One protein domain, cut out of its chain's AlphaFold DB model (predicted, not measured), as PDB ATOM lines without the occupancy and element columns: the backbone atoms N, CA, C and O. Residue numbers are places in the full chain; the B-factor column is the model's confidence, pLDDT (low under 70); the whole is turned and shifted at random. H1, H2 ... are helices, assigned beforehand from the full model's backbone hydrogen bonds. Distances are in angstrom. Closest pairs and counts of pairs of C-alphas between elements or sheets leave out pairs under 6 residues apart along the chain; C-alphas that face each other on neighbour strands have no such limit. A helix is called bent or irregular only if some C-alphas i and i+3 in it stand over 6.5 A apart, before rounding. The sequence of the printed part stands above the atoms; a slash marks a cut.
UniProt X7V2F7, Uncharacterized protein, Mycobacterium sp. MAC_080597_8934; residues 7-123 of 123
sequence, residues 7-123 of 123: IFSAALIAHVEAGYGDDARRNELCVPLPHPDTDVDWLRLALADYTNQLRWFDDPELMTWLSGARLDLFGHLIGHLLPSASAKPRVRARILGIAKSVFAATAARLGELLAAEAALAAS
ATOM      1  N   ILE A   7      20.826  -4.731  -6.950       88.81
ATOM      2  CA  ILE A   7      21.106  -6.119  -7.343       88.81
ATOM      3  C   ILE A   7      19.942  -6.718  -8.146       88.81
ATOM      4  O   ILE A   7      20.174  -7.406  -9.138       88.81
ATOM      5  N   PHE A   8      18.692  -6.439  -7.760       87.94
ATOM      6  CA  PHE A   8      17.524  -6.868  -8.532       87.94
ATOM      7  C   PHE A   8      17.481  -6.171  -9.893       87.94
ATOM      8  O   PHE A   8      17.315  -6.846 -10.903       87.94
ATOM      9  N   SER A   9      17.705  -4.853  -9.936       90.62
ATOM     10  CA  SER A   9      17.754  -4.094 -11.189       90.62
ATOM     11  C   SER A   9      18.829  -4.626 -12.137       90.62
ATOM     12  O   SER A   9      18.539  -4.849 -13.308       90.62
ATOM     13  N   ALA A  10      20.037  -4.911 -11.641       93.06
ATOM     14  CA  ALA A  10      21.102  -5.500 -12.453       93.06
ATOM     15  C   ALA A  10      20.725  -6.891 -12.993       93.06
ATOM     16  O   ALA A  10      20.954  -7.179 -14.166       93.06
ATOM     17  N   ALA A  11      20.117  -7.744 -12.162       93.81
ATOM     18  CA  ALA A  11      19.666  -9.071 -12.581       93.81
ATOM     19  C   ALA A  11      18.535  -9.003 -13.624       93.81
ATOM     20  O   ALA A  11      18.560  -9.754 -14.596       93.81
ATOM     21  N   LEU A  12      17.572  -8.095 -13.437       94.31
ATOM     22  CA  LEU A  12      16.479  -7.853 -14.377       94.31
ATOM     23  C   LEU A  12      17.014  -7.371 -15.729       94.31
ATOM     24  O   LEU A  12      16.649  -7.939 -16.753       94.31
ATOM     25  N   ILE A  13      17.907  -6.375 -15.731       95.62
ATOM     26  CA  ILE A  13      18.530  -5.860 -16.958       95.62
ATOM     27  C   ILE A  13      19.294  -6.980 -17.663       95.62
ATOM     28  O   ILE A  13      19.079  -7.202 -18.846       95.62
ATOM     29  N   ALA A  14      20.120  -7.748 -16.947       96.12
ATOM     30  CA  ALA A  14      20.857  -8.862 -17.545       96.12
ATOM     31  C   ALA A  14      19.927  -9.921 -18.167       96.12
ATOM     32  O   ALA A  14      20.215 -10.438 -19.245       96.12
ATOM     33  N   HIS A  15      18.804 -10.235 -17.511       96.31
ATOM     34  CA  HIS A  15      17.799 -11.147 -18.056       96.31
ATOM     35  C   HIS A  15      17.143 -10.585 -19.327       96.31
ATOM     36  O   HIS A  15      17.025 -11.302 -20.321       96.31
ATOM     37  N   VAL A  16      16.762  -9.306 -19.313       97.06
ATOM     38  CA  VAL A  16      16.125  -8.625 -20.448       97.06
ATOM     39  C   VAL A  16      17.088  -8.483 -21.639       97.06
ATOM     40  O   VAL A  16      16.720  -8.775 -22.773       97.06
ATOM     41  N   GLU A  17      18.350  -8.135 -21.401       96.88
ATOM     42  CA  GLU A  17      19.385  -8.067 -22.443       96.88
ATOM     43  C   GLU A  17      19.653  -9.435 -23.091       96.88
ATOM     44  O   GLU A  17      19.875  -9.523 -24.299       96.88
ATOM     45  N   ALA A  18      19.601 -10.517 -22.308       96.94
ATOM     46  CA  ALA A  18      19.833 -11.870 -22.808       96.94
ATOM     47  C   ALA A  18      18.629 -12.474 -23.558       96.94
ATOM     48  O   ALA A  18      18.827 -13.324 -24.426       96.94
ATOM     49  N   GLY A  19      17.397 -12.088 -23.201       95.56
ATOM     50  CA  GLY A  19      16.164 -12.697 -23.722       95.56
ATOM     51  C   GLY A  19      15.480 -11.932 -24.858       95.56
ATOM     52  O   GLY A  19      14.813 -12.539 -25.692       95.56
ATOM     53  N   TYR A  20      15.648 -10.610 -24.925       95.25
ATOM     54  CA  TYR A  20      14.934  -9.745 -25.868       95.25
ATOM     55  C   TYR A  20      15.923  -9.201 -26.898       95.25
ATOM     56  O   TYR A  20      17.026  -8.817 -26.529       95.25
ATOM     57  N   GLY A  21      15.561  -9.169 -28.184       90.38
ATOM     58  CA  GLY A  21      16.483  -8.807 -29.278       90.38
ATOM     59  C   GLY A  21      16.427  -7.352 -29.758       90.38
ATOM     60  O   GLY A  21      17.127  -7.013 -30.705       90.38
ATOM     61  N   ASP A  22      15.581  -6.516 -29.156       93.81
ATOM     62  CA  ASP A  22      15.326  -5.137 -29.581       93.81
ATOM     63  C   ASP A  22      15.515  -4.159 -28.415       93.81
ATOM     64  O   ASP A  22      14.906  -4.316 -27.353       93.81
ATOM     65  N   ASP A  23      16.331  -3.129 -28.629       96.06
ATOM     66  CA  ASP A  23      16.646  -2.128 -27.609       96.06
ATOM     67  C   ASP A  23      15.427  -1.289 -27.219       96.06
ATOM     68  O   ASP A  23      15.330  -0.861 -26.067       96.06
ATOM     69  N   ALA A  24      14.464  -1.076 -28.123       96.06
ATOM     70  CA  ALA A  24      13.245  -0.360 -27.761       96.06
ATOM     71  C   ALA A  24      12.444  -1.143 -26.708       96.06
ATOM     72  O   ALA A  24      12.065  -0.572 -25.681       96.06
ATOM     73  N   ARG A  25      12.275  -2.460 -26.888       94.62
ATOM     74  CA  ARG A  25      11.616  -3.322 -25.898       94.62
ATOM     75  C   ARG A  25      12.385  -3.407 -24.578       94.62
ATOM     76  O   ARG A  25      11.772  -3.350 -23.512       94.62
ATOM     77  N   ARG A  26      13.715  -3.521 -24.624       95.75
ATOM     78  CA  ARG A  26      14.549  -3.566 -23.409       95.75
ATOM     79  C   ARG A  26      14.404  -2.285 -22.588       95.75
ATOM     80  O   ARG A  26      14.131  -2.346 -21.390       95.75
ATOM     81  N   ASN A  27      14.487  -1.131 -23.246       95.94
ATOM     82  CA  ASN A  27      14.323   0.173 -22.605       95.94
ATOM     83  C   ASN A  27      12.907   0.382 -22.053       95.94
ATOM     84  O   ASN A  27      12.746   0.966 -20.983       95.94
ATOM     85  N   GLU A  28      11.880  -0.120 -22.741       95.38
ATOM     86  CA  GLU A  28      10.496  -0.080 -22.261       95.38
ATOM     87  C   GLU A  28      10.310  -0.875 -20.953       95.38
ATOM     88  O   GLU A  28       9.637  -0.407 -20.023       95.38
ATOM     89  N   LEU A  29      10.915  -2.065 -20.867       94.94
ATOM     90  CA  LEU A  29      10.829  -2.954 -19.703       94.94
ATOM     91  C   LEU A  29      11.707  -2.500 -18.527       94.94
ATOM     92  O   LEU A  29      11.366  -2.778 -17.374       94.94
ATOM     93  N   CYS A  30      12.808  -1.800 -18.805       95.06
ATOM     94  CA  CYS A  30      13.820  -1.403 -17.826       95.06
ATOM     95  C   CYS A  30      13.901   0.117 -17.613       95.06
ATOM     96  O   CYS A  30      14.988   0.649 -17.384       95.06
ATOM     97  N   VAL A  31      12.767   0.827 -17.654       93.88
ATOM     98  CA  VAL A  31      12.759   2.274 -17.386       93.88
ATOM     99  C   VAL A  31      13.324   2.563 -15.986       93.88
ATOM    100  O   VAL A  31      12.814   2.014 -15.003       93.88
ATOM    101  N   PRO A  32      14.353   3.425 -15.866       91.00
ATOM    102  CA  PRO A  32      14.969   3.742 -14.585       91.00
ATOM    103  C   PRO A  32      13.986   4.374 -13.600       91.00
ATOM    104  O   PRO A  32      13.176   5.227 -13.968       91.00
ATOM    105  N   LEU A  33      14.105   4.003 -12.325       88.38
ATOM    106  CA  LEU A  33      13.432   4.726 -11.251       88.38
ATOM    107  C   LEU A  33      14.243   5.987 -10.912       88.38
ATOM    108  O   LEU A  33      15.460   5.878 -10.734       88.38
ATOM    109  N   PRO A  34      13.606   7.169 -10.811       85.06
ATOM    110  CA  PRO A  34      14.306   8.388 -10.424       85.06
ATOM    111  C   PRO A  34      14.845   8.261  -8.995       85.06
ATOM    112  O   PRO A  34      14.217   7.642  -8.131       85.06
ATOM    113  N   HIS A  35      16.012   8.853  -8.742       83.69
ATOM    114  CA  HIS A  35      16.541   8.960  -7.386       83.69
ATOM    115  C   HIS A  35      15.702   9.969  -6.588       83.69
ATOM    116  O   HIS A  35      15.434  11.048  -7.116       83.69
ATOM    117  N   PRO A  36      15.263   9.641  -5.360       86.25
ATOM    118  CA  PRO A  36      14.509  10.586  -4.557       86.25
ATOM    119  C   PRO A  36      15.429  11.501  -3.744       86.25
ATOM    120  O   PRO A  36      16.130  11.025  -2.854       86.25
ATOM    121  N   ASP A  37      15.368  12.806  -4.014       87.94
ATOM    122  CA  ASP A  37      16.102  13.846  -3.274       87.94
ATOM    123  C   ASP A  37      15.207  14.571  -2.253       87.94
ATOM    124  O   ASP A  37      15.681  15.139  -1.268       87.94
ATOM    125  N   THR A  38      13.891  14.530  -2.468       88.50
ATOM    126  CA  THR A  38      12.856  15.178  -1.655       88.50
ATOM    127  C   THR A  38      11.776  14.187  -1.217       88.50
ATOM    128  O   THR A  38      11.715  13.038  -1.660       88.50
ATOM    129  N   ASP A  39      10.889  14.625  -0.327       86.00
ATOM    130  CA  ASP A  39       9.721  13.850   0.086       86.00
ATOM    131  C   ASP A  39       8.734  13.612  -1.074       86.00
ATOM    132  O   ASP A  39       8.221  12.500  -1.228       86.00
ATOM    133  N   VAL A  40       8.533  14.605  -1.945       89.25
ATOM    134  CA  VAL A  40       7.691  14.488  -3.150       89.25
ATOM    135  C   VAL A  40       8.239  13.449  -4.135       89.25
ATOM    136  O   VAL A  40       7.465  12.751  -4.798       89.25
ATOM    137  N   ASP A  41       9.559  13.266  -4.208       88.25
ATOM    138  CA  ASP A  41      10.156  12.282  -5.119       88.25
ATOM    139  C   ASP A  41       9.785  10.836  -4.784       88.25
ATOM    140  O   ASP A  41       9.813   9.978  -5.668       88.25
ATOM    141  N   TRP A  42       9.343  10.552  -3.557       86.06
ATOM    142  CA  TRP A  42       8.784   9.239  -3.233       86.06
ATOM    143  C   TRP A  42       7.522   8.930  -4.039       86.06
ATOM    144  O   TRP A  42       7.319   7.776  -4.421       86.06
ATOM    145  N   LEU A  43       6.697   9.937  -4.344       90.12
ATOM    146  CA  LEU A  43       5.514   9.769  -5.193       90.12
ATOM    147  C   LEU A  43       5.916   9.514  -6.650       90.12
ATOM    148  O   LEU A  43       5.319   8.662  -7.309       90.12
ATOM    149  N   ARG A  44       6.961  10.199  -7.136       91.38
ATOM    150  CA  ARG A  44       7.516  10.002  -8.488       91.38
ATOM    151  C   ARG A  44       8.114   8.606  -8.645       91.38
ATOM    152  O   ARG A  44       7.815   7.912  -9.616       91.38
ATOM    153  N   LEU A  45       8.899   8.174  -7.660       90.19
ATOM    154  CA  LEU A  45       9.478   6.836  -7.608       90.19
ATOM    155  C   LEU A  45       8.385   5.765  -7.580       90.19
ATOM    156  O   LEU A  45       8.449   4.819  -8.361       90.19
ATOM    157  N   ALA A  46       7.363   5.925  -6.733       90.12
ATOM    158  CA  ALA A  46       6.249   4.984  -6.664       90.12
ATOM    159  C   ALA A  46       5.487   4.905  -7.995       90.12
ATOM    160  O   ALA A  46       5.196   3.810  -8.470       90.12
ATOM    161  N   LEU A  47       5.201   6.045  -8.631       93.12
ATOM    162  CA  LEU A  47       4.524   6.078  -9.927       93.12
ATOM    163  C   LEU A  47       5.325   5.338 -11.005       93.12
ATOM    164  O   LEU A  47       4.754   4.548 -11.760       93.12
ATOM    165  N   ALA A  48       6.639   5.561 -11.064       91.75
ATOM    166  CA  ALA A  48       7.517   4.870 -12.002       91.75
ATOM    167  C   ALA A  48       7.558   3.353 -11.728       91.75
ATOM    168  O   ALA A  48       7.439   2.558 -12.659       91.75
ATOM    169  N   ASP A  49       7.625   2.946 -10.458       90.25
ATOM    170  CA  ASP A  49       7.624   1.538 -10.042       90.25
ATOM    171  C   ASP A  49       6.322   0.816 -10.426       90.25
ATOM    172  O   ASP A  49       6.355  -0.249 -11.045       90.25
ATOM    173  N   TYR A  50       5.161   1.419 -10.144       91.62
ATOM    174  CA  TYR A  50       3.862   0.868 -10.544       91.62
ATOM    175  C   TYR A  50       3.707   0.798 -12.067       91.62
ATOM    176  O   TYR A  50       3.167  -0.178 -12.588       91.62
ATOM    177  N   THR A  51       4.207   1.804 -12.785       93.44
ATOM    178  CA  THR A  51       4.174   1.840 -14.253       93.44
ATOM    179  C   THR A  51       5.011   0.714 -14.860       93.44
ATOM    180  O   THR A  51       4.547   0.027 -15.770       93.44
ATOM    181  N   ASN A  52       6.211   0.470 -14.329       93.25
ATOM    182  CA  ASN A  52       7.061  -0.634 -14.768       93.25
ATOM    183  C   ASN A  52       6.404  -1.993 -14.497       93.25
ATOM    184  O   ASN A  52       6.320  -2.825 -15.398       93.25
ATOM    185  N   GLN A  53       5.849  -2.193 -13.299       90.31
ATOM    186  CA  GLN A  53       5.154  -3.436 -12.950       90.31
ATOM    187  C   GLN A  53       3.937  -3.707 -13.848       90.31
ATOM    188  O   GLN A  53       3.705  -4.853 -14.234       90.31
ATOM    189  N   LEU A  54       3.186  -2.671 -14.242       93.12
ATOM    190  CA  LEU A  54       2.085  -2.814 -15.200       93.12
ATOM    191  C   LEU A  54       2.564  -3.345 -16.556       93.12
ATOM    192  O   LEU A  54       1.943  -4.268 -17.081       93.12
ATOM    193  N   ARG A  55       3.690  -2.837 -17.078       94.19
ATOM    194  CA  ARG A  55       4.294  -3.351 -18.322       94.19
ATOM    195  C   ARG A  55       4.729  -4.804 -18.179       94.19
ATOM    196  O   ARG A  55       4.502  -5.601 -19.084       94.19
ATOM    197  N   TRP A  56       5.310  -5.171 -17.037       92.75
ATOM    198  CA  TRP A  56       5.711  -6.556 -16.784       92.75
ATOM    199  C   TRP A  56       4.501  -7.489 -16.743       92.75
ATOM    200  O   TRP A  56       4.560  -8.580 -17.293       92.75
ATOM    201  N   PHE A  57       3.363  -7.059 -16.191       90.12
ATOM    202  CA  PHE A  57       2.135  -7.858 -16.202       90.12
ATOM    203  C   PHE A  57       1.563  -8.127 -17.608       90.12
ATOM    204  O   PHE A  57       0.701  -9.003 -17.754       90.12
ATOM    205  N   ASP A  58       1.983  -7.377 -18.626       91.00
ATOM    206  CA  ASP A  58       1.662  -7.630 -20.036       91.00
ATOM    207  C   ASP A  58       2.662  -8.579 -20.718       91.00
ATOM    208  O   ASP A  58       2.433  -8.985 -21.856       91.00
ATOM    209  N   ASP A  59       3.716  -9.000 -20.013       92.62
ATOM    210  CA  ASP A  59       4.766  -9.890 -20.502       92.62
ATOM    211  C   ASP A  59       4.794 -11.228 -19.724       92.62
ATOM    212  O   ASP A  59       5.359 -11.330 -18.629       92.62
ATOM    213  N   PRO A  60       4.159 -12.296 -20.250       88.75
ATOM    214  CA  PRO A  60       4.081 -13.582 -19.559       88.75
ATOM    215  C   PRO A  60       5.436 -14.266 -19.343       88.75
ATOM    216  O   PRO A  60       5.576 -15.028 -18.379       88.75
ATOM    217  N   GLU A  61       6.404 -14.042 -20.235       91.00
ATOM    218  CA  GLU A  61       7.739 -14.633 -20.140       91.00
ATOM    219  C   GLU A  61       8.508 -13.976 -18.996       91.00
ATOM    220  O   GLU A  61       8.967 -14.670 -18.082       91.00
ATOM    221  N   LEU A  62       8.512 -12.641 -18.964       91.88
ATOM    222  CA  LEU A  62       9.110 -11.888 -17.871       91.88
ATOM    223  C   LEU A  62       8.461 -12.220 -16.523       91.88
ATOM    224  O   LEU A  62       9.161 -12.461 -15.542       91.88
ATOM    225  N   MET A  63       7.129 -12.303 -16.464       87.56
ATOM    226  CA  MET A  63       6.418 -12.676 -15.235       87.56
ATOM    227  C   MET A  63       6.773 -14.079 -14.745       87.56
ATOM    228  O   MET A  63       6.812 -14.328 -13.538       87.56
ATOM    229  N   THR A  64       7.039 -15.001 -15.671       86.25
ATOM    230  CA  THR A  64       7.484 -16.351 -15.322       86.25
ATOM    231  C   THR A  64       8.867 -16.302 -14.681       86.25
ATOM    232  O   THR A  64       9.053 -16.887 -13.611       86.25
ATOM    233  N   TRP A  65       9.809 -15.557 -15.262       90.31
ATOM    234  CA  TRP A  65      11.138 -15.375 -14.677       90.31
ATOM    235  C   TRP A  65      11.085 -14.676 -13.312       90.31
ATOM    236  O   TRP A  65      11.650 -15.187 -12.342       90.31
ATOM    237  N   LEU A  66      10.336 -13.572 -13.204       87.25
ATOM    238  CA  LEU A  66      10.150 -12.818 -11.959       87.25
ATOM    239  C   LEU A  66       9.614 -13.705 -10.829       87.25
ATOM    240  O   LEU A  66      10.124 -13.652  -9.714       87.25
ATOM    241  N   SER A  67       8.666 -14.602 -11.128       78.69
ATOM    242  CA  SER A  67       8.113 -15.531 -10.131       78.69
ATOM    243  C   SER A  67       9.146 -16.492  -9.519       78.69
ATOM    244  O   SER A  67       8.925 -17.011  -8.426       78.69
ATOM    245  N   GLY A  68      10.273 -16.728 -10.202       80.75
ATOM    246  CA  GLY A  68      11.397 -17.526  -9.703       80.75
ATOM    247  C   GLY A  68      12.578 -16.696  -9.187       80.75
ATOM    248  O   GLY A  68      13.505 -17.251  -8.587       80.75
ATOM    249  N   ALA A  69      12.578 -15.379  -9.402       84.88
ATOM    250  CA  ALA A  69      13.687 -14.502  -9.063       84.88
ATOM    251  C   ALA A  69      13.700 -14.189  -7.560       84.88
ATOM    252  O   ALA A  69      12.990 -13.310  -7.082       84.88
ATOM    253  N   ARG A  70      14.568 -14.859  -6.788       80.94
ATOM    254  CA  ARG A  70      14.697 -14.658  -5.322       80.94
ATOM    255  C   ARG A  70      15.002 -13.215  -4.898       80.94
ATOM    256  O   ARG A  70      14.783 -12.861  -3.744       80.94
ATOM    257  N   LEU A  71      15.544 -12.411  -5.812       80.12
ATOM    258  CA  LEU A  71      15.865 -11.000  -5.593       80.12
ATOM    259  C   LEU A  71      14.637 -10.085  -5.714       80.12
ATOM    260  O   LEU A  71      14.697  -8.943  -5.265       80.12
ATOM    261  N   ASP A  72      13.519 -10.575  -6.261       72.38
ATOM    262  CA  ASP A  72      12.255  -9.840  -6.308       72.38
ATOM    263  C   ASP A  72      11.532  -9.907  -4.953       72.38
ATOM    264  O   ASP A  72      10.498 -10.555  -4.778       72.38
ATOM    265  N   LEU A  73      12.100  -9.253  -3.939       59.44
ATOM    266  CA  LEU A  73      11.510  -9.218  -2.602       59.44
ATOM    267  C   LEU A  73      10.135  -8.522  -2.609       59.44
ATOM    268  O   LEU A  73       9.278  -8.859  -1.793       59.44
ATOM    269  N   PHE A  74       9.893  -7.576  -3.533       63.59
ATOM    270  CA  PHE A  74       8.568  -6.969  -3.726       63.59
ATOM    271  C   PHE A  74       7.561  -8.029  -4.156       63.59
ATOM    272  O   PHE A  74       6.548  -8.206  -3.479       63.59
ATOM    273  N   GLY A  75       7.861  -8.744  -5.239       63.09
ATOM    274  CA  GLY A  75       7.025  -9.802  -5.777       63.09
ATOM    275  C   GLY A  75       6.895 -10.999  -4.850       63.09
ATOM    276  O   GLY A  75       5.880 -11.668  -4.921       63.09
ATOM    277  N   HIS A  76       7.825 -11.237  -3.918       61.34
ATOM    278  CA  HIS A  76       7.655 -12.246  -2.863       61.34
ATOM    279  C   HIS A  76       6.740 -11.770  -1.724       61.34
ATOM    280  O   HIS A  76       5.904 -12.538  -1.255       61.34
ATOM    281  N   LEU A  77       6.835 -10.502  -1.306       58.97
ATOM    282  CA  LEU A  77       5.960  -9.927  -0.272       58.97
ATOM    283  C   LEU A  77       4.519  -9.746  -0.775       58.97
ATOM    284  O   LEU A  77       3.565 -10.060  -0.067       58.97
ATOM    285  N   ILE A  78       4.362  -9.290  -2.020       60.78
ATOM    286  CA  ILE A  78       3.081  -9.258  -2.743       60.78
ATOM    287  C   ILE A  78       2.762 -10.640  -3.334       60.78
ATOM    288  O   ILE A  78       1.646 -10.888  -3.764       60.78
ATOM    289  N   GLY A  79       3.692 -11.593  -3.292       54.88
ATOM    290  CA  GLY A  79       3.567 -12.942  -3.855       54.88
ATOM    291  C   GLY A  79       2.474 -13.783  -3.219       54.88
ATOM    292  O   GLY A  79       1.944 -14.683  -3.855       54.88
ATOM    293  N   HIS A  80       2.055 -13.438  -1.999       53.75
ATOM    294  CA  HIS A  80       0.835 -13.973  -1.392       53.75
ATOM    295  C   HIS A  80      -0.451 -13.517  -2.112       53.75
ATOM    296  O   HIS A  80      -1.480 -14.182  -2.019       53.75
ATOM    297  N   LEU A  81      -0.399 -12.383  -2.815       53.66
ATOM    298  CA  LEU A  81      -1.463 -11.816  -3.646       53.66
ATOM    299  C   LEU A  81      -1.304 -12.167  -5.129       53.66
ATOM    300  O   LEU A  81      -2.293 -12.088  -5.847       53.66
ATOM    301  N   LEU A  82      -0.107 -12.537  -5.600       59.22
ATOM    302  CA  LEU A  82       0.117 -13.010  -6.967       59.22
ATOM    303  C   LEU A  82      -0.121 -14.525  -7.066       59.22
ATOM    304  O   LEU A  82       0.050 -15.272  -6.105       59.22
ATOM    305  N   PRO A  83      -0.564 -15.017  -8.228       57.16
ATOM    306  CA  PRO A  83      -0.882 -16.425  -8.374       57.16
ATOM    307  C   PRO A  83       0.398 -17.262  -8.420       57.16
ATOM    308  O   PRO A  83       1.285 -16.997  -9.229       57.16
ATOM    309  N   SER A  84       0.467 -18.317  -7.603       62.94
ATOM    310  CA  SER A  84       1.555 -19.293  -7.695       62.94
ATOM    311  C   SER A  84       1.608 -19.912  -9.097       62.94
ATOM    312  O   SER A  84       0.578 -20.081  -9.759       62.94
ATOM    313  N   ALA A  85       2.796 -20.335  -9.534       62.22
ATOM    314  CA  ALA A  85       2.959 -21.063 -10.795       62.22
ATOM    315  C   ALA A  85       2.095 -22.347 -10.862       62.22
ATOM    316  O   ALA A  85       1.736 -22.796 -11.947       62.22
ATOM    317  N   SER A  86       1.712 -22.904  -9.704       66.50
ATOM    318  CA  SER A  86       0.833 -24.072  -9.557       66.50
ATOM    319  C   SER A  86      -0.674 -23.762  -9.593       66.50
ATOM    320  O   SER A  86      -1.489 -24.687  -9.583       66.50
ATOM    321  N   ALA A  87      -1.081 -22.489  -9.626       73.25
ATOM    322  CA  ALA A  87      -2.489 -22.105  -9.661       73.25
ATOM    323  C   ALA A  87      -3.147 -22.440 -11.011       73.25
ATOM    324  O   ALA A  87      -2.537 -22.347 -12.077       73.25
ATOM    325  N   LYS A  88      -4.450 -22.768 -10.990       82.56
ATOM    326  CA  LYS A  88      -5.229 -23.004 -12.220       82.56
ATOM    327  C   LYS A  88      -5.157 -21.772 -13.146       82.56
ATOM    328  O   LYS A  88      -5.345 -20.659 -12.646       82.56
ATOM    329  N   PRO A  89      -5.032 -21.929 -14.480       82.94
ATOM    330  CA  PRO A  89      -4.871 -20.801 -15.410       82.94
ATOM    331  C   PRO A  89      -5.930 -19.697 -15.267       82.94
ATOM    332  O   PRO A  89      -5.608 -18.512 -15.277       82.94
ATOM    333  N   ARG A  90      -7.198 -20.073 -15.045       86.00
ATOM    334  CA  ARG A  90      -8.299 -19.116 -14.821       86.00
ATOM    335  C   ARG A  90      -8.142 -18.299 -13.536       86.00
ATOM    336  O   ARG A  90      -8.506 -17.129 -13.511       86.00
ATOM    337  N   VAL A  91      -7.618 -18.911 -12.475       84.25
ATOM    338  CA  VAL A  91      -7.341 -18.225 -11.204       84.25
ATOM    339  C   VAL A  91      -6.167 -17.270 -11.393       84.25
ATOM    340  O   VAL A  91      -6.264 -16.113 -10.992       84.25
ATOM    341  N   ARG A  92      -5.120 -17.716 -12.102       79.50
ATOM    342  CA  ARG A  92      -3.964 -16.889 -12.468       79.50
ATOM    343  C   ARG A  92      -4.382 -15.622 -13.210       79.50
ATOM    344  O   ARG A  92      -4.033 -14.523 -12.795       79.50
ATOM    345  N   ALA A  93      -5.196 -15.778 -14.254       84.00
ATOM    346  CA  ALA A  93      -5.706 -14.662 -15.045       84.00
ATOM    347  C   ALA A  93      -6.564 -13.693 -14.214       84.00
ATOM    348  O   ALA A  93      -6.407 -12.480 -14.330       84.00
ATOM    349  N   ARG A  94      -7.440 -14.211 -13.340       86.75
ATOM    350  CA  ARG A  94      -8.284 -13.373 -12.474       86.75
ATOM    351  C   ARG A  94      -7.456 -12.551 -11.488       86.75
ATOM    352  O   ARG A  94      -7.709 -11.360 -11.344       86.75
ATOM    353  N   ILE A  95      -6.498 -13.180 -10.813       83.75
ATOM    354  CA  ILE A  95      -5.639 -12.499  -9.840       83.75
ATOM    355  C   ILE A  95      -4.790 -11.435 -10.538       83.75
ATOM    356  O   ILE A  95      -4.742 -10.301 -10.072       83.75
ATOM    357  N   LEU A  96      -4.196 -11.763 -11.691       84.38
ATOM    358  CA  LEU A  96      -3.439 -10.798 -12.487       84.38
ATOM    359  C   LEU A  96      -4.309  -9.607 -12.917       84.38
ATOM    360  O   LEU A  96      -3.865  -8.469 -12.839       84.38
ATOM    361  N   GLY A  97      -5.562  -9.846 -13.319       89.44
ATOM    362  CA  GLY A  97      -6.507  -8.778 -13.655       89.44
ATOM    363  C   GLY A  97      -6.831  -7.862 -12.470       89.44
ATOM    364  O   GLY A  97      -6.888  -6.643 -12.631       89.44
ATOM    365  N   ILE A  98      -6.987  -8.426 -11.268       89.56
ATOM    366  CA  ILE A  98      -7.174  -7.642 -10.037       89.56
ATOM    367  C   ILE A  98      -5.916  -6.818  -9.738       89.56
ATOM    368  O   ILE A  98      -6.031  -5.619  -9.493       89.56
ATOM    369  N   ALA A  99      -4.730  -7.430  -9.807       87.50
ATOM    370  CA  ALA A  99      -3.462  -6.741  -9.583       87.50
ATOM    371  C   ALA A  99      -3.276  -5.573 -10.563       87.50
ATOM    372  O   ALA A  99      -3.051  -4.451 -10.122       87.50
ATOM    373  N   LYS A 100      -3.486  -5.797 -11.870       91.00
ATOM    374  CA  LYS A 100      -3.460  -4.738 -12.894       91.00
ATOM    375  C   LYS A 100      -4.404  -3.586 -12.555       91.00
ATOM    376  O   LYS A 100      -3.993  -2.436 -12.618       91.00
ATOM    377  N   SER A 101      -5.642  -3.886 -12.158       93.50
ATOM    378  CA  SER A 101      -6.631  -2.863 -11.795       93.50
ATOM    379  C   SER A 101      -6.185  -2.018 -10.596       93.50
ATOM    380  O   SER A 101      -6.188  -0.790 -10.666       93.50
ATOM    381  N   VAL A 102      -5.725  -2.663  -9.518       91.50
ATOM    382  CA  VAL A 102      -5.234  -1.968  -8.315       91.50
ATOM    383  C   VAL A 102      -4.012  -1.108  -8.637       91.50
ATOM    384  O   VAL A 102      -3.933   0.041  -8.204       91.50
ATOM    385  N   PHE A 103      -3.072  -1.641  -9.413       92.06
ATOM    386  CA  PHE A 103      -1.843  -0.946  -9.785       92.06
ATOM    387  C   PHE A 103      -2.126   0.247 -10.698       92.06
ATOM    388  O   PHE A 103      -1.607   1.332 -10.452       92.06
ATOM    389  N   ALA A 104      -3.002   0.083 -11.691       94.88
ATOM    390  CA  ALA A 104      -3.420   1.164 -12.578       94.88
ATOM    391  C   ALA A 104      -4.141   2.280 -11.812       94.88
ATOM    392  O   ALA A 104      -3.815   3.452 -11.992       94.88
ATOM    393  N   ALA A 105      -5.065   1.934 -10.910       95.88
ATOM    394  CA  ALA A 105      -5.752   2.917 -10.075       95.88
ATOM    395  C   ALA A 105      -4.782   3.658  -9.139       95.88
ATOM    396  O   ALA A 105      -4.879   4.873  -8.974       95.88
ATOM    397  N   THR A 106      -3.813   2.940  -8.560       94.00
ATOM    398  CA  THR A 106      -2.783   3.535  -7.696       94.00
ATOM    399  C   THR A 106      -1.884   4.486  -8.485       94.00
ATOM    400  O   THR A 106      -1.669   5.616  -8.053       94.00
ATOM    401  N   ALA A 107      -1.411   4.075  -9.666       94.75
ATOM    402  CA  ALA A 107      -0.609   4.916 -10.552       94.75
ATOM    403  C   ALA A 107      -1.372   6.180 -10.985       94.75
ATOM    404  O   ALA A 107      -0.835   7.282 -10.888       94.75
ATOM    405  N   ALA A 108      -2.645   6.050 -11.376       96.69
ATOM    406  CA  ALA A 108      -3.487   7.195 -11.721       96.69
ATOM    407  C   ALA A 108      -3.605   8.182 -10.549       96.69
ATOM    408  O   ALA A 108      -3.378   9.381 -10.719       96.69
ATOM    409  N   ARG A 109      -3.857   7.675  -9.335       96.69
ATOM    410  CA  ARG A 109      -3.973   8.519  -8.141       96.69
ATOM    411  C   ARG A 109      -2.661   9.213  -7.773       96.69
ATOM    412  O   ARG A 109      -2.687  10.370  -7.363       96.69
ATOM    413  N   LEU A 110      -1.522   8.538  -7.923       95.44
ATOM    414  CA  LEU A 110      -0.203   9.151  -7.731       95.44
ATOM    415  C   LEU A 110       0.037  10.281  -8.742       95.44
ATOM    416  O   LEU A 110       0.534  11.336  -8.360       95.44
ATOM    417  N   GLY A 111      -0.371  10.090 -10.001       95.31
ATOM    418  CA  GLY A 111      -0.317  11.128 -11.032       95.31
ATOM    419  C   GLY A 111      -1.154  12.364 -10.686       95.31
ATOM    420  O   GLY A 111      -0.669  13.486 -10.807       95.31
ATOM    421  N   GLU A 112      -2.377  12.171 -10.185       95.56
ATOM    422  CA  GLU A 112      -3.237  13.269  -9.716       95.56
ATOM    423  C   GLU A 112      -2.611  14.046  -8.548       95.56
ATOM    424  O   GLU A 112      -2.650  15.275  -8.531       95.56
ATOM    425  N   LEU A 113      -2.019  13.342  -7.577       94.75
ATOM    426  CA  LEU A 113      -1.368  13.965  -6.420       94.75
ATOM    427  C   LEU A 113      -0.138  14.781  -6.827       94.75
ATOM    428  O   LEU A 113       0.041  15.892  -6.335       94.75
ATOM    429  N   LEU A 114       0.673  14.261  -7.751       94.12
ATOM    430  CA  LEU A 114       1.822  14.980  -8.304       94.12
ATOM    431  C   LEU A 114       1.395  16.240  -9.066       94.12
ATOM    432  O   LEU A 114       2.026  17.284  -8.927       94.12
ATOM    433  N   ALA A 115       0.309  16.171  -9.842       93.31
ATOM    434  CA  ALA A 115      -0.225  17.337 -10.540       93.31
ATOM    435  C   ALA A 115      -0.752  18.406  -9.565       93.31
ATOM    436  O   ALA A 115      -0.544  19.599  -9.784       93.31
ATOM    437  N   ALA A 116      -1.408  17.987  -8.478       92.44
ATOM    438  CA  ALA A 116      -1.895  18.893  -7.442       92.44
ATOM    439  C   ALA A 116      -0.749  19.584  -6.679       92.44
ATOM    440  O   ALA A 116      -0.834  20.780  -6.414       92.44
ATOM    441  N   GLU A 117       0.325  18.855  -6.359       90.88
ATOM    442  CA  GLU A 117       1.525  19.416  -5.723       90.88
ATOM    443  C   GLU A 117       2.199  20.462  -6.617       90.88
ATOM    444  O   GLU A 117       2.442  21.580  -6.169       90.88
ATOM    445  N   ALA A 118       2.378  20.159  -7.904       88.25
ATOM    446  CA  ALA A 118       2.949  21.107  -8.856       88.25
ATOM    447  C   ALA A 118       2.110  22.394  -8.987       88.25
ATOM    448  O   ALA A 118       2.665  23.484  -9.121       88.25
ATOM    449  N   ALA A 119       0.778  22.285  -8.926       90.44
ATOM    450  CA  ALA A 119      -0.113  23.443  -8.951       90.44
ATOM    451  C   ALA A 119       0.003  24.306  -7.680       90.44
ATOM    452  O   ALA A 119      -0.038  25.529  -7.782       90.44
ATOM    453  N   LEU A 120       0.180  23.683  -6.508       88.38
ATOM    454  CA  LEU A 120       0.412  24.376  -5.233       88.38
ATOM    455  C   LEU A 120       1.781  25.068  -5.190       88.38
ATOM    456  O   LEU A 120       1.896  26.162  -4.652       88.38
ATOM    457  N   ALA A 121       2.818  24.457  -5.762       84.12
ATOM    458  CA  ALA A 121       4.151  25.057  -5.829       84.12
ATOM    459  C   ALA A 121       4.223  26.267  -6.786       84.12
ATOM    460  O   ALA A 121       5.138  27.083  -6.683       84.12
ATOM    461  N   ALA A 122       3.280  26.373  -7.728       81.38
ATOM    462  CA  ALA A 122       3.205  27.452  -8.712       81.38
ATOM    463  C   ALA A 122       2.341  28.653  -8.271       81.38
ATOM    464  O   ALA A 122       2.271  29.638  -9.011       81.38
ATOM    465  N   SER A 123       1.669  28.569  -7.116       65.38
ATOM    466  CA  SER A 123       0.818  29.626  -6.536       65.38
ATOM    467  C   SER A 123       1.531  30.425  -5.456       65.38
ATOM    468  O   SER A 123       1.341  31.660  -5.428       65.38
TER     469      SER A 123
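This is residues 7 to 123 of the 123 residues of an uncharacterized protein of Mycobacterium sp. MAC_080597_8934 (UniProt X7V2F7). One long helix, H6, makes the longest axis of an elongated model, and H3 packs along its residues 100 to 114, running back the other way, while H6 runs on past H3 at both ends. A small hairpin of H1 and H2 lies on the side of H3 away from H6; the short helix H4 lies beyond the last residue of H3, and the short helix H5 follows H4 in the chain, nearly at right angles to it. The printed part has 117 residues with six named helices, in the order H1 to H6, and no named strand; its class is all helix. It is only just compact, close to loose, with a radius of gyration of the C-alphas of 15.9 A and spans of 53 by 30 by 23 A.

H1, residues 7 to 19, touches H2, residues 23 to 29, with residues 13 to 17 alone. They form a helical hairpin, two helices running opposite ways, at a steep tilt of 42 degrees; their closest C-alphas, those of Val 16 and Arg 26, are 6.1 A apart. H2 only just touches H3, residues 41 to 56, with 3 pairs of C-alphas within 8 A. The closest are those of Leu 29 and Asn 52, 6.6 A apart, and the tilt is steep at 67 degrees. H3 and H4, residues 60 to 68, are close but not clearly touching, with the C-alphas of Trp 56 and Met 63 6.4 A apart. H1 and H4 are near each other. H4 and H5, residues 73 to 80, only just touch, and only at the corner by their link, about perpendicular at 83 degrees; the C-alphas of Ser 67 and Gly 75 are closest, at 7.3 A. H3 touches H6, residues 89 to 121, at a shallow tilt of 28 degrees, opposite ways, with the C-alphas of Leu 47 and Ala 107 closest at 5.3 A. H5 and H6 are apart, as are H1 and H6. The helix packing is mostly crossed, but only just. Every O i to N i+4 pair is within hydrogen-bond range in H1, H2, H3 and H6; the counts are 4 of 5 in H4 and 3 of 4 in H5.

H1 begins at C-alpha 7, (21.106, -6.119, -7.343), and is 18.3 A long; H2 is 9.9 A long. H3 begins at C-alpha 41, (10.156, 12.282, -5.119), and measures 22.6 A. H4 is 12.9 A long and H5 11.7 A; H5 is irregular, but only just, with C-alphas 77 and 80 6.6 A apart. H6 measures 47.7 A and ends at C-alpha 121, (4.151, 25.057, -5.829).

The two C-alphas farthest apart, those of Ser 86 and Ser 123, are 53.8 A apart. The printed part has no cut and ends at the chain's last residue. The link from H2 to H3, 11 residues, is long. The mean pLDDT of the printed part is 86.3, and residues 73 to 86 and residue 123 are under 70.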